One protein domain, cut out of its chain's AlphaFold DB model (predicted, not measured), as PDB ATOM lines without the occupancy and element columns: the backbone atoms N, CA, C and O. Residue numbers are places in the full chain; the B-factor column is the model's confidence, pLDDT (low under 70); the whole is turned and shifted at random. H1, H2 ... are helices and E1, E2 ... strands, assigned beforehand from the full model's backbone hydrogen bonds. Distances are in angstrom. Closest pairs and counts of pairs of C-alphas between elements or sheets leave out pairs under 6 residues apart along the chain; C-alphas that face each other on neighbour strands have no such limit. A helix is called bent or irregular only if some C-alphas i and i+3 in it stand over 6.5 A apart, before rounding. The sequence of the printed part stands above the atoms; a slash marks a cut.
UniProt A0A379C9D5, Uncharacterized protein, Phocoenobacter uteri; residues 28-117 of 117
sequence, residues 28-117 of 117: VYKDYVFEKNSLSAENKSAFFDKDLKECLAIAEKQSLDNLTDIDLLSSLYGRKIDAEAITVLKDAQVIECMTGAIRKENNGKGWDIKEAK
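AT A GLANCE: This is residues 28 to 117 of the 117 residues of an uncharacterized protein of Phocoenobacter uteri (UniProt A0A379C9D5). A long helical hairpin, in which the shorter H2 folds back over part of the much longer H1, has a small ribbon of two antiparallel strands, E1 and E2, by the last residues of H2. H1 makes the long axis, and a loop of residues 100 to 111 joins H2 to E2. The printed part has 90 residues with two named helices and two named strands, in the order E1, H1, H2, E2; the class is mostly helix. The whole is loose, with a radius of gyration of the C-alphas of 15.5 A, and elongated, spanning 52 by 28 by 21 A.

IN THESE COORDINATES: E1 is residues 32 to 35, beginning at C-alpha 32 (4.486, -27.645, 32.850), and is 10.0 A long. E2, residues 112 to 116, is 11.1 A long and ends at C-alpha 116 (8.329, -28.897, 30.644). H1, residues 41 to 77, is 51.2 A long, from C-alpha 41 (6.053, -16.353, 47.862); it is irregular, with C-alphas 42 and 45 7.4 A apart. H2, residues 83 to 99, is 24.7 A long.

HOW THE PARTS SIT: E1 and E2 are antiparallel at 149 degrees, with N 33 and O 115 2.9 A apart and N 114 and O 33 2.8 A apart, within hydrogen-bond range. E1 and H2 are near each other, with 5 pairs of C-alphas within 10 A. The closest C-alphas of H2 and E2 are those of Thr 99 and Asp 112, 5.8 A apart. H1 and H2, a helical hairpin, touch, with the C-alphas of Cys 55 and Val 94 closest at 5.2 A; H1 does so with residues 51 to 67 alone. They run opposite ways at a steep tilt of 39 degrees. H1 and E2 are apart. Every O i to N i+4 pair is within hydrogen-bond range in H2, and 31 of 33 in H1.

THE WHOLE: The C-alphas farthest apart, those of Glu 42 and Gly 78, are 52.7 A apart. The printed part has no cut. The link from H2 to E2 is long; those from E1 to H1 and from H1 to H2 are tight. The pLDDT is under 70 at residues 101 to 107 and residue 117.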
ATOM      1  N   VAL A  28       2.200 -26.394  39.149       93.50
ATOM      2  CA  VAL A  28       2.175 -27.316  38.008       93.50
ATOM      3  C   VAL A  28       0.810 -27.323  37.335       93.50
ATOM      4  O   VAL A  28      -0.219 -27.433  37.999       93.50
ATOM      5  N   TYR A  29       0.808 -27.290  36.004       93.81
ATOM      6  CA  TYR A  29      -0.326 -27.716  35.189       93.81
ATOM      7  C   TYR A  29       0.163 -28.734  34.162       93.81
ATOM      8  O   TYR A  29       0.986 -28.407  33.308       93.81
ATOM      9  N   LYS A  30      -0.352 -29.969  34.250       91.81
ATOM     10  CA  LYS A  30       0.096 -31.103  33.424       91.81
ATOM     11  C   LYS A  30       1.614 -31.286  33.549       91.81
ATOM     12  O   LYS A  30       2.111 -31.459  34.659       91.81
ATOM     13  N   ASP A  31       2.323 -31.203  32.434       91.88
ATOM     14  CA  ASP A  31       3.763 -31.403  32.357       91.88
ATOM     15  C   ASP A  31       4.548 -30.092  32.516       91.88
ATOM     16  O   ASP A  31       5.771 -30.090  32.446       91.88
ATOM     17  N   TYR A  32       3.871 -28.968  32.776       91.50
ATOM     18  CA  TYR A  32       4.486 -27.645  32.850       91.50
ATOM     19  C   TYR A  32       4.589 -27.146  34.288       91.50
ATOM     20  O   TYR A  32       3.599 -27.107  35.022       91.50
ATOM     21  N   VAL A  33       5.790 -26.712  34.667       93.50
ATOM     22  CA  VAL A  33       6.061 -25.991  35.913       93.50
ATOM     23  C   VAL A  33       6.094 -24.498  35.613       93.50
ATOM     24  O   VAL A  33       6.839 -24.058  34.738       93.50
ATOM     25  N   PHE A  34       5.318 -23.721  36.359       91.94
ATOM     26  CA  PHE A  34       5.184 -22.282  36.180       91.94
ATOM     27  C   PHE A  34       5.883 -21.500  37.286       91.94
ATOM     28  O   PHE A  34       5.921 -21.905  38.449       91.94
ATOM     29  N   GLU A  35       6.376 -20.321  36.928       91.12
ATOM     30  CA  GLU A  35       6.891 -19.342  37.872       91.12
ATOM     31  C   GLU A  35       6.427 -17.927  37.528       91.12
ATOM     32  O   GLU A  35       6.024 -17.626  36.409       91.12
ATOM     33  N   LYS A  36       6.446 -17.047  38.528       89.25
ATOM     34  CA  LYS A  36       6.145 -15.627  38.345       89.25
ATOM     35  C   LYS A  36       6.940 -14.811  39.346       89.25
ATOM     36  O   LYS A  36       6.574 -14.687  40.517       89.25
ATOM     37  N   ASN A  37       8.063 -14.280  38.874       81.12
ATOM     38  CA  ASN A  37       9.063 -13.620  39.718       81.12
ATOM     39  C   ASN A  37       8.581 -12.279  40.304       81.12
ATOM     40  O   ASN A  37       9.154 -11.788  41.271       81.12
ATOM     41  N   SER A  38       7.499 -11.709  39.767       80.94
ATOM     42  CA  SER A  38       6.884 -10.466  40.252       80.94
ATOM     43  C   SER A  38       5.972 -10.634  41.476       80.94
ATOM     44  O   SER A  38       5.539  -9.629  42.041       80.94
ATOM     45  N   LEU A  39       5.669 -11.865  41.902       80.38
ATOM     46  CA  LEU A  39       4.802 -12.144  43.052       80.38
ATOM     47  C   LEU A  39       5.608 -12.599  44.273       80.38
ATOM     48  O   LEU A  39       6.557 -13.375  44.157       80.38
ATOM     49  N   SER A  40       5.190 -12.162  45.464       79.94
ATOM     50  CA  SER A  40       5.731 -12.692  46.718       79.94
ATOM     51  C   SER A  40       5.338 -14.160  46.907       79.94
ATOM     52  O   SER A  40       4.228 -14.561  46.553       79.94
ATOM     53  N   ALA A  41       6.238 -14.941  47.511       75.75
ATOM     54  CA  ALA A  41       6.053 -16.353  47.862       75.75
ATOM     55  C   ALA A  41       4.668 -16.659  48.461       75.75
ATOM     56  O   ALA A  41       3.949 -17.530  47.977       75.75
ATOM     57  N   GLU A  42       4.261 -15.862  49.453       77.50
ATOM     58  CA  GLU A  42       3.009 -16.020  50.207       77.50
ATOM     59  C   GLU A  42       1.746 -15.948  49.335       77.50
ATOM     60  O   GLU A  42       0.717 -16.517  49.686       77.50
ATOM     61  N   ASN A  43       1.824 -15.275  48.187       82.44
ATOM     62  CA  ASN A  43       0.687 -15.056  47.300       82.44
ATOM     63  C   ASN A  43       0.741 -15.920  46.031       82.44
ATOM     64  O   ASN A  43      -0.292 -16.118  45.392       82.44
ATOM     65  N   LYS A  44       1.913 -16.453  45.656       86.38
ATOM     66  CA  LYS A  44       2.117 -17.155  44.377       86.38
ATOM     67  C   LYS A  44       1.105 -18.278  44.140       86.38
ATOM     68  O   LYS A  44       0.481 -18.288  43.087       86.38
ATOM     69  N   SER A  45       0.887 -19.163  45.116       89.00
ATOM     70  CA  SER A  45      -0.056 -20.286  44.964       89.00
ATOM     71  C   SER A  45      -1.494 -19.815  44.737       89.00
ATOM     72  O   SER A  45      -2.158 -20.284  43.822       89.00
ATOM     73  N   ALA A  46      -1.968 -18.841  45.519       90.44
ATOM     74  CA  ALA A  46      -3.343 -18.355  45.407       90.44
ATOM     75  C   ALA A  46      -3.602 -17.646  44.068       90.44
ATOM     76  O   ALA A  46      -4.666 -17.806  43.469       90.44
ATOM     77  N   PHE A  47      -2.627 -16.869  43.581       91.31
ATOM     78  CA  PHE A  47      -2.714 -16.263  42.253       91.31
ATOM     79  C   PHE A  47      -2.628 -17.309  41.147       91.31
ATOM     80  O   PHE A  47      -3.373 -17.193  40.179       91.31
ATOM     81  N   PHE A  48      -1.780 -18.329  41.297       93.75
ATOM     82  CA  PHE A  48      -1.675 -19.420  40.333       93.75
ATOM     83  C   PHE A  48      -3.003 -20.153  40.179       93.75
ATOM     84  O   PHE A  48      -3.511 -20.250  39.068       93.75
ATOM     85  N   ASP A  49      -3.612 -20.581  41.286       94.44
ATOM     86  CA  ASP A  49      -4.882 -21.309  41.262       94.44
ATOM     87  C   ASP A  49      -6.005 -20.473  40.643       94.44
ATOM     88  O   ASP A  49      -6.812 -20.970  39.850       94.44
ATOM     89  N   LYS A  50      -6.052 -19.180  40.984       94.88
ATOM     90  CA  LYS A  50      -7.021 -18.245  40.412       94.88
ATOM     91  C   LYS A  50      -6.817 -18.086  38.905       94.88
ATOM     92  O   LYS A  50      -7.774 -18.233  38.147       94.88
ATOM     93  N   ASP A  51      -5.596 -17.781  38.480       94.75
ATOM     94  CA  ASP A  51      -5.264 -17.544  37.076       94.75
ATOM     95  C   ASP A  51      -5.480 -18.809  36.237       94.75
ATOM     96  O   ASP A  51      -6.106 -18.737  35.179       94.75
ATOM     97  N   LEU A  52      -5.069 -19.974  36.746       96.25
ATOM     98  CA  LEU A  52      -5.278 -21.268  36.106       96.25
ATOM     99  C   LEU A  52      -6.767 -21.572  35.940       96.25
ATOM    100  O   LEU A  52      -7.196 -21.979  34.861       96.25
ATOM    101  N   LYS A  53      -7.579 -21.337  36.976       96.62
ATOM    102  CA  LYS A  53      -9.032 -21.530  36.902       96.62
ATOM    103  C   LYS A  53      -9.677 -20.627  35.851       96.62
ATOM    104  O   LYS A  53     -10.549 -21.079  35.111       96.62
ATOM    105  N   GLU A  54      -9.268 -19.363  35.782       94.44
ATOM    106  CA  GLU A  54      -9.762 -18.431  34.767       94.44
ATOM    107  C   GLU A  54      -9.352 -18.876  33.353       94.44
ATOM    108  O   GLU A  54     -10.190 -18.893  32.451       94.44
ATOM    109  N   CYS A  55      -8.107 -19.317  33.163       93.69
ATOM    110  CA  CYS A  55      -7.626 -19.828  31.879       93.69
ATOM    111  C   CYS A  55      -8.309 -21.137  31.457       93.69
ATOM    112  O   CYS A  55      -8.638 -21.295  30.282       93.69
ATOM    113  N   LEU A  56      -8.599 -22.042  32.397       94.81
ATOM    114  CA  LEU A  56      -9.382 -23.254  32.140       94.81
ATOM    115  C   LEU A  56     -10.789 -22.923  31.635       94.81
ATOM    116  O   LEU A  56     -11.242 -23.523  30.663       94.81
ATOM    117  N   ALA A  57     -11.458 -21.941  32.245       92.06
ATOM    118  CA  ALA A  57     -12.786 -21.510  31.815       92.06
ATOM    119  C   ALA A  57     -12.768 -20.860  30.417       92.06
ATOM    120  O   ALA A  57     -13.681 -21.071  29.617       92.06
ATOM    121  N   ILE A  58     -11.721 -20.089  30.097       90.12
ATOM    122  CA  ILE A  58     -11.534 -19.505  28.761       90.12
ATOM    123  C   ILE A  58     -11.320 -20.609  27.718       90.12
ATOM    124  O   ILE A  58     -11.998 -20.606  26.689       90.12
ATOM    125  N   ALA A  59     -10.427 -21.560  27.995       89.62
ATOM    126  CA  ALA A  59     -10.136 -22.673  27.096       89.62
ATOM    127  C   ALA A  59     -11.354 -23.589  26.900       89.62
ATOM    128  O   ALA A  59     -11.615 -24.048  25.794       89.62
ATOM    129  N   GLU A  60     -12.161 -23.822  27.940       88.50
ATOM    130  CA  GLU A  60     -13.414 -24.577  27.821       88.50
ATOM    131  C   GLU A  60     -14.403 -23.892  26.875       88.50
ATOM    132  O   GLU A  60     -14.936 -24.534  25.968       88.50
ATOM    133  N   LYS A  61     -14.596 -22.575  27.019       85.81
ATOM    134  CA  LYS A  61     -15.453 -21.808  26.111       85.81
ATOM    135  C   LYS A  61     -14.949 -21.876  24.665       85.81
ATOM    136  O   LYS A  61     -15.725 -22.175  23.765       85.81
ATOM    137  N   GLN A  62     -13.653 -21.653  24.449       82.69
ATOM    138  CA  GLN A  62     -13.048 -21.728  23.115       82.69
ATOM    139  C   GLN A  62     -13.128 -23.138  22.521       82.69
ATOM    140  O   GLN A  62     -13.336 -23.290  21.323       82.69
ATOM    141  N   SER A  63     -12.987 -24.177  23.342       81.62
ATOM    142  CA  SER A  63     -13.136 -25.563  22.904       81.62
ATOM    143  C   SER A  63     -14.562 -25.871  22.444       81.62
ATOM    144  O   SER A  63     -14.718 -26.634  21.496       81.62
ATOM    145  N   LEU A  64     -15.591 -25.311  23.089       79.06
ATOM    146  CA  LEU A  64     -16.990 -25.465  22.665       79.06
ATOM    147  C   LEU A  64     -17.267 -24.747  21.337       79.06
ATOM    148  O   LEU A  64     -17.930 -25.308  20.461       79.06
ATOM    149  N   ASP A  65     -16.711 -23.548  21.166       76.56
ATOM    150  CA  ASP A  65     -16.789 -22.814  19.900       76.56
ATOM    151  C   ASP A  65     -16.097 -23.621  18.779       76.56
ATOM    152  O   ASP A  65     -16.701 -23.908  17.745       76.56
ATOM    153  N   ASN A  66     -14.881 -24.122  19.036       74.06
ATOM    154  CA  ASN A  66     -14.131 -24.964  18.101       74.06
ATOM    155  C   ASN A  66     -14.851 -26.278  17.767       74.06
ATOM    156  O   ASN A  66     -14.770 -26.739  16.634       74.06
ATOM    157  N   LEU A  67     -15.540 -26.903  18.728       74.75
ATOM    158  CA  LEU A  67     -16.323 -28.124  18.500       74.75
ATOM    159  C   LEU A  67     -17.440 -27.898  17.478       74.75
ATOM    160  O   LEU A  67     -17.645 -28.734  16.604       74.75
ATOM    161  N   THR A  68     -18.111 -26.748  17.551       74.31
ATOM    162  CA  THR A  68     -19.165 -26.375  16.596       74.31
ATOM    163  C   THR A  68     -18.602 -26.275  15.175       74.31
ATOM    164  O   THR A  68     -19.187 -26.804  14.226       74.31
ATOM    165  N   ASP A  69     -17.422 -25.671  15.035       74.38
ATOM    166  CA  ASP A  69     -16.724 -25.561  13.752       74.38
ATOM    167  C   ASP A  69     -16.195 -26.918  13.266       74.38
ATOM    168  O   ASP A  69     -16.265 -27.236  12.079       74.38
ATOM    169  N   ILE A  70     -15.697 -27.753  14.178       75.50
ATOM    170  CA  ILE A  70     -15.200 -29.103  13.899       75.50
ATOM    171  C   ILE A  70     -16.321 -30.021  13.412       75.50
ATOM    172  O   ILE A  70     -16.106 -30.769  12.455       75.50
ATOM    173  N   ASP A  71     -17.501 -29.975  14.024       75.25
ATOM    174  CA  ASP A  71     -18.658 -30.761  13.594       75.25
ATOM    175  C   ASP A  71     -19.124 -30.319  12.204       75.25
ATOM    176  O   ASP A  71     -19.363 -31.156  11.325       75.25
ATOM    177  N   LEU A  72     -19.150 -29.004  11.952       76.75
ATOM    178  CA  LEU A  72     -19.424 -28.454  10.628       76.75
ATOM    179  C   LEU A  72     -18.393 -28.943   9.599       76.75
ATOM    180  O   LEU A  72     -18.771 -29.477   8.557       76.75
ATOM    181  N   LEU A  73     -17.097 -28.838   9.891       72.50
ATOM    182  CA  LEU A  73     -16.030 -29.303   9.003       72.50
ATOM    183  C   LEU A  73     -16.088 -30.820   8.782       72.50
ATOM    184  O   LEU A  73     -15.937 -31.284   7.651       72.50
ATOM    185  N   SER A  74     -16.366 -31.597   9.826       80.00
ATOM    186  CA  SER A  74     -16.519 -33.050   9.731       80.00
ATOM    187  C   SER A  74     -17.696 -33.418   8.826       80.00
ATOM    188  O   SER A  74     -17.575 -34.338   8.014       80.00
ATOM    189  N   SER A  75     -18.800 -32.667   8.901       78.94
ATOM    190  CA  SER A  75     -19.966 -32.846   8.028       78.94
ATOM    191  C   SER A  75     -19.685 -32.472   6.565       78.94
ATOM    192  O   SER A  75     -20.151 -33.162   5.661       78.94
ATOM    193  N   LEU A  76     -18.880 -31.429   6.324       78.12
ATOM    194  CA  LEU A  76     -18.547 -30.942   4.980       78.12
ATOM    195  C   LEU A  76     -17.501 -31.815   4.275       78.12
ATOM    196  O   LEU A  76     -17.604 -32.057   3.074       78.12
ATOM    197  N   TYR A  77     -16.490 -32.282   5.009       76.88
ATOM    198  CA  TYR A  77     -15.339 -33.001   4.453       76.88
ATOM    199  C   TYR A  77     -15.370 -34.516   4.712       76.88
ATOM    200  O   TYR A  77     -14.487 -35.233   4.236       76.88
ATOM    201  N   GLY A  78     -16.361 -35.017   5.458       76.38
ATOM    202  CA  GLY A  78     -16.568 -36.445   5.716       76.38
ATOM    203  C   GLY A  78     -15.477 -37.107   6.562       76.38
ATOM    204  O   GLY A  78     -15.294 -38.321   6.486       76.38
ATOM    205  N   ARG A  79     -14.714 -36.333   7.344       74.56
ATOM    206  CA  ARG A  79     -13.644 -36.841   8.218       74.56
ATOM    207  C   ARG A  79     -13.927 -36.462   9.658       74.56
ATOM    208  O   ARG A  79     -14.117 -35.291   9.949       74.56
ATOM    209  N   LYS A  80     -13.904 -37.449  10.549       71.56
ATOM    210  CA  LYS A  80     -14.055 -37.230  11.987       71.56
ATOM    211  C   LYS A  80     -12.764 -36.642  12.557       71.56
ATOM    212  O   LYS A  80     -11.692 -37.200  12.328       71.56
ATOM    213  N   ILE A  81     -12.874 -35.549  13.304       70.56
ATOM    214  CA  ILE A  81     -11.769 -35.016  14.108       70.56
ATOM    215  C   ILE A  81     -11.734 -35.757  15.450       70.56
ATOM    216  O   ILE A  81     -12.775 -36.054  16.039       70.56
ATOM    217  N   ASP A  82     -10.531 -36.116  15.895       78.44
ATOM    218  CA  ASP A  82     -10.316 -36.893  17.115       78.44
ATOM    219  C   ASP A  82     -10.551 -36.042  18.376       78.44
ATOM    220  O   ASP A  82     -10.082 -34.907  18.471       78.44
ATOM    221  N   ALA A  83     -11.240 -36.609  19.367       72.00
ATOM    222  CA  ALA A  83     -11.444 -35.993  20.675       72.00
ATOM    223  C   ALA A  83     -10.117 -35.776  21.430       72.00
ATOM    224  O   ALA A  83     -10.003 -34.847  22.236       72.00
ATOM    225  N   GLU A  84      -9.098 -36.593  21.147       79.75
ATOM    226  CA  GLU A  84      -7.752 -36.405  21.690       79.75
ATOM    227  C   GLU A  84      -7.133 -35.085  21.206       79.75
ATOM    228  O   GLU A  84      -6.628 -34.304  22.013       79.75
ATOM    229  N   ALA A  85      -7.279 -34.761  19.916       79.44
ATOM    230  CA  ALA A  85      -6.774 -33.510  19.348       79.44
ATOM    231  C   ALA A  85      -7.427 -32.275  19.992       79.44
ATOM    232  O   ALA A  85      -6.765 -31.264  20.218       79.44
ATOM    233  N   ILE A  86      -8.712 -32.365  20.345       80.31
ATOM    234  CA  ILE A  86      -9.445 -31.289  21.030       80.31
ATOM    235  C   ILE A  86      -8.911 -31.078  22.447       80.31
ATOM    236  O   ILE A  86      -8.744 -29.943  22.890       80.31
ATOM    237  N   THR A  87      -8.592 -32.166  23.148       85.06
ATOM    238  CA  THR A  87      -7.995 -32.089  24.486       85.06
ATOM    239  C   THR A  87      -6.623 -31.420  24.438       85.06
ATOM    240  O   THR A  87      -6.364 -30.516  25.230       85.06
ATOM    241  N   VAL A  88      -5.786 -31.795  23.465       88.06
ATOM    242  CA  VAL A  88      -4.468 -31.176  23.245       88.06
ATOM    243  C   VAL A  88      -4.598 -29.681  22.943       88.06
ATOM    244  O   VAL A  88      -3.866 -28.873  23.511       88.06
ATOM    245  N   LEU A  89      -5.558 -29.288  22.097       85.06
ATOM    246  CA  LEU A  89      -5.820 -27.878  21.795       85.06
ATOM    247  C   LEU A  89      -6.245 -27.090  23.035       85.06
ATOM    248  O   LEU A  89      -5.763 -25.980  23.250       85.06
ATOM    249  N   LYS A  90      -7.118 -27.665  23.866       88.56
ATOM    250  CA  LYS A  90      -7.549 -27.027  25.111       88.56
ATOM    251  C   LYS A  90      -6.375 -26.831  26.071       88.56
ATOM    252  O   LYS A  90      -6.231 -25.758  26.645       88.56
ATOM    253  N   ASP A  91      -5.522 -27.843  26.229       91.44
ATOM    254  CA  ASP A  91      -4.340 -27.743  27.089       91.44
ATOM    255  C   ASP A  91      -3.368 -26.668  26.573       91.44
ATOM    256  O   ASP A  91      -2.882 -25.855  27.362       91.44
ATOM    257  N   ALA A  92      -3.174 -26.577  25.253       89.12
ATOM    258  CA  ALA A  92      -2.394 -25.505  24.635       89.12
ATOM    259  C   ALA A  92      -2.990 -24.113  24.918       89.12
ATOM    260  O   ALA A  92      -2.261 -23.211  25.325       89.12
ATOM    261  N   GLN A  93      -4.313 -23.944  24.801       89.88
ATOM    262  CA  GLN A  93      -5.002 -22.680  25.105       89.88
ATOM    263  C   GLN A  93      -4.830 -22.247  26.567       89.88
ATOM    264  O   GLN A  93      -4.657 -21.059  26.846       89.88
ATOM    265  N   VAL A  94      -4.848 -23.193  27.513       93.38
ATOM    266  CA  VAL A  94      -4.578 -22.898  28.929       93.38
ATOM    267  C   VAL A  94      -3.154 -22.369  29.098       93.38
ATOM    268  O   VAL A  94      -2.958 -21.351  29.759       93.38
ATOM    269  N   ILE A  95      -2.168 -23.014  28.473       92.50
ATOM    270  CA  ILE A  95      -0.757 -22.612  28.558       92.50
ATOM    271  C   ILE A  95      -0.536 -21.238  27.912       92.50
ATOM    272  O   ILE A  95       0.128 -20.383  28.502       92.50
ATOM    273  N   GLU A  96      -1.120 -20.983  26.742       89.81
ATOM    274  CA  GLU A  96      -1.074 -19.671  26.081       89.81
ATOM    275  C   GLU A  96      -1.709 -18.584  26.957       89.81
ATOM    276  O   GLU A  96      -1.130 -17.515  27.135       89.81
ATOM    277  N   CYS A  97      -2.857 -18.857  27.583       91.44
ATOM    278  CA  CYS A  97      -3.499 -17.922  28.507       91.44
ATOM    279  C   CYS A  97      -2.631 -17.635  29.741       91.44
ATOM    280  O   CYS A  97      -2.501 -16.477  30.152       91.44
ATOM    281  N   MET A  98      -2.003 -18.664  30.316       93.00
ATOM    282  CA  MET A  98      -1.130 -18.519  31.482       93.00
ATOM    283  C   MET A  98       0.123 -17.701  31.153       93.00
ATOM    284  O   MET A  98       0.499 -16.811  31.920       93.00
ATOM    285  N   THR A  99       0.735 -17.953  29.994       90.44
ATOM    286  CA  THR A  99       2.032 -17.373  29.609       90.44
ATOM    287  C   THR A  99       1.945 -16.071  28.824       90.44
ATOM    288  O   THR A  99       2.846 -15.241  28.891       90.44
ATOM    289  N   GLY A 100       0.863 -15.858  28.076       80.94
ATOM    290  CA  GLY A 100       0.766 -14.784  27.085       80.94
ATOM    291  C   GLY A 100       1.628 -15.018  25.841       80.94
ATOM    292  O   GLY A 100       1.810 -14.100  25.039       80.94
ATOM    293  N   ALA A 101       2.182 -16.220  25.664       62.59
ATOM    294  CA  ALA A 101       2.883 -16.576  24.447       62.59
ATOM    295  C   ALA A 101       1.858 -16.875  23.344       62.59
ATOM    296  O   ALA A 101       1.017 -17.746  23.499       62.59
ATOM    297  N   ILE A 102       2.017 -16.183  22.212       49.56
ATOM    298  CA  ILE A 102       1.287 -16.319  20.940       49.56
ATOM    299  C   ILE A 102       0.102 -15.341  20.806       49.56
ATOM    300  O   ILE A 102      -1.014 -15.560  21.251       49.56
ATOM    301  N   ARG A 103       0.385 -14.275  20.039       42.84
ATOM    302  CA  ARG A 103      -0.432 -13.101  19.659       42.84
ATOM    303  C   ARG A 103      -0.248 -11.903  20.587       42.84
ATOM    304  O   ARG A 103      -0.832 -11.794  21.656       42.84
ATOM    305  N   LYS A 104       0.547 -10.964  20.063       43.75
ATOM    306  CA  LYS A 104       0.947  -9.633  20.557       43.75
ATOM    307  C   LYS A 104      -0.196  -8.694  21.003       43.75
ATOM    308  O   LYS A 104       0.050  -7.506  21.168       43.75
ATOM    309  N   GLU A 105      -1.418  -9.188  21.185       47.19
ATOM    310  CA  GLU A 105      -2.596  -8.369  21.477       47.19
ATOM    311  C   GLU A 105      -3.373  -8.802  22.728       47.19
ATOM    312  O   GLU A 105      -4.201  -8.027  23.192       47.19
ATOM    313  N   ASN A 106      -3.070  -9.952  23.350       50.59
ATOM    314  CA  ASN A 106      -3.680 -10.330  24.628       50.59
ATOM    315  C   ASN A 106      -2.615 -10.616  25.689       50.59
ATOM    316  O   ASN A 106      -1.896 -11.610  25.636       50.59
ATOM    317  N   ASN A 107      -2.544  -9.716  26.669       64.62
ATOM    318  CA  ASN A 107      -1.761  -9.861  27.890       64.62
ATOM    319  C   ASN A 107      -2.222 -11.123  28.636       64.62
ATOM    320  O   ASN A 107      -3.237 -11.087  29.334       64.62
ATOM    321  N   GLY A 108      -1.506 -12.238  28.474       78.25
ATOM    322  CA  GLY A 108      -1.722 -13.430  29.292       78.25
ATOM    323  C   GLY A 108      -1.519 -13.145  30.781       78.25
ATOM    324  O   GLY A 108      -1.188 -12.033  31.203       78.25
ATOM    325  N   LYS A 109      -1.688 -14.169  31.613       90.44
ATOM    326  CA  LYS A 109      -1.541 -14.039  33.068       90.44
ATOM    327  C   LYS A 109      -0.104 -13.749  33.505       90.44
ATOM    328  O   LYS A 109       0.103 -13.362  34.654       90.44
ATOM    329  N   GLY A 110       0.869 -13.847  32.598       89.50
ATOM    330  CA  GLY A 110       2.259 -13.454  32.822       89.50
ATOM    331  C   GLY A 110       3.004 -14.434  33.722       89.50
ATOM    332  O   GLY A 110       3.794 -14.004  34.562       89.50
ATOM    333  N   TRP A 111       2.670 -15.718  33.608       92.06
ATOM    334  CA  TRP A 111       3.441 -16.815  34.176       92.06
ATOM    335  C   TRP A 111       4.492 -17.275  33.169       92.06
ATOM    336  O   TRP A 111       4.196 -17.425  31.991       92.06
ATOM    337  N   ASP A 112       5.699 -17.550  33.629       91.38
ATOM    338  CA  ASP A 112       6.756 -18.128  32.809       91.38
ATOM    339  C   ASP A 112       6.764 -19.652  32.981       91.38
ATOM    340  O   ASP A 112       6.480 -20.165  34.065       91.38
ATOM    341  N   ILE A 113       7.094 -20.389  31.917       91.00
ATOM    342  CA  ILE A 113       7.341 -21.835  32.008       91.00
ATOM    343  C   ILE A 113       8.788 -22.024  32.447       91.00
ATOM    344  O   ILE A 113       9.716 -21.688  31.712       91.00
ATOM    345  N   LYS A 114       8.972 -22.596  33.634       88.38
ATOM    346  CA  LYS A 114      10.286 -22.938  34.171       88.38
ATOM    347  C   LYS A 114      10.799 -24.255  33.592       88.38
ATOM    348  O   LYS A 114      11.966 -24.364  33.228       88.38
ATOM    349  N   GLU A 115       9.921 -25.254  33.517       84.00
ATOM    350  CA  GLU A 115      10.233 -26.611  33.061       84.00
ATOM    351  C   GLU A 115       9.027 -27.207  32.322       84.00
ATOM    352  O   GLU A 115       7.881 -26.959  32.703       84.00
ATOM    353  N   ALA A 116       9.296 -28.014  31.293       78.62
ATOM    354  CA  ALA A 116       8.329 -28.897  30.644       78.62
ATOM    355  C   ALA A 116       8.851 -30.338  30.773       78.62
ATOM    356  O   ALA A 116      10.023 -30.582  30.472       78.62
ATOM    357  N   LYS A 117       8.023 -31.245  31.291       62.34
ATOM    358  CA  LYS A 117       8.358 -32.652  31.552       62.34
ATOM    359  C   LYS A 117       8.001 -33.569  30.391       62.34
ATOM    360  O   LYS A 117       7.048 -33.253  29.651       62.34
TER     361      LYS A 117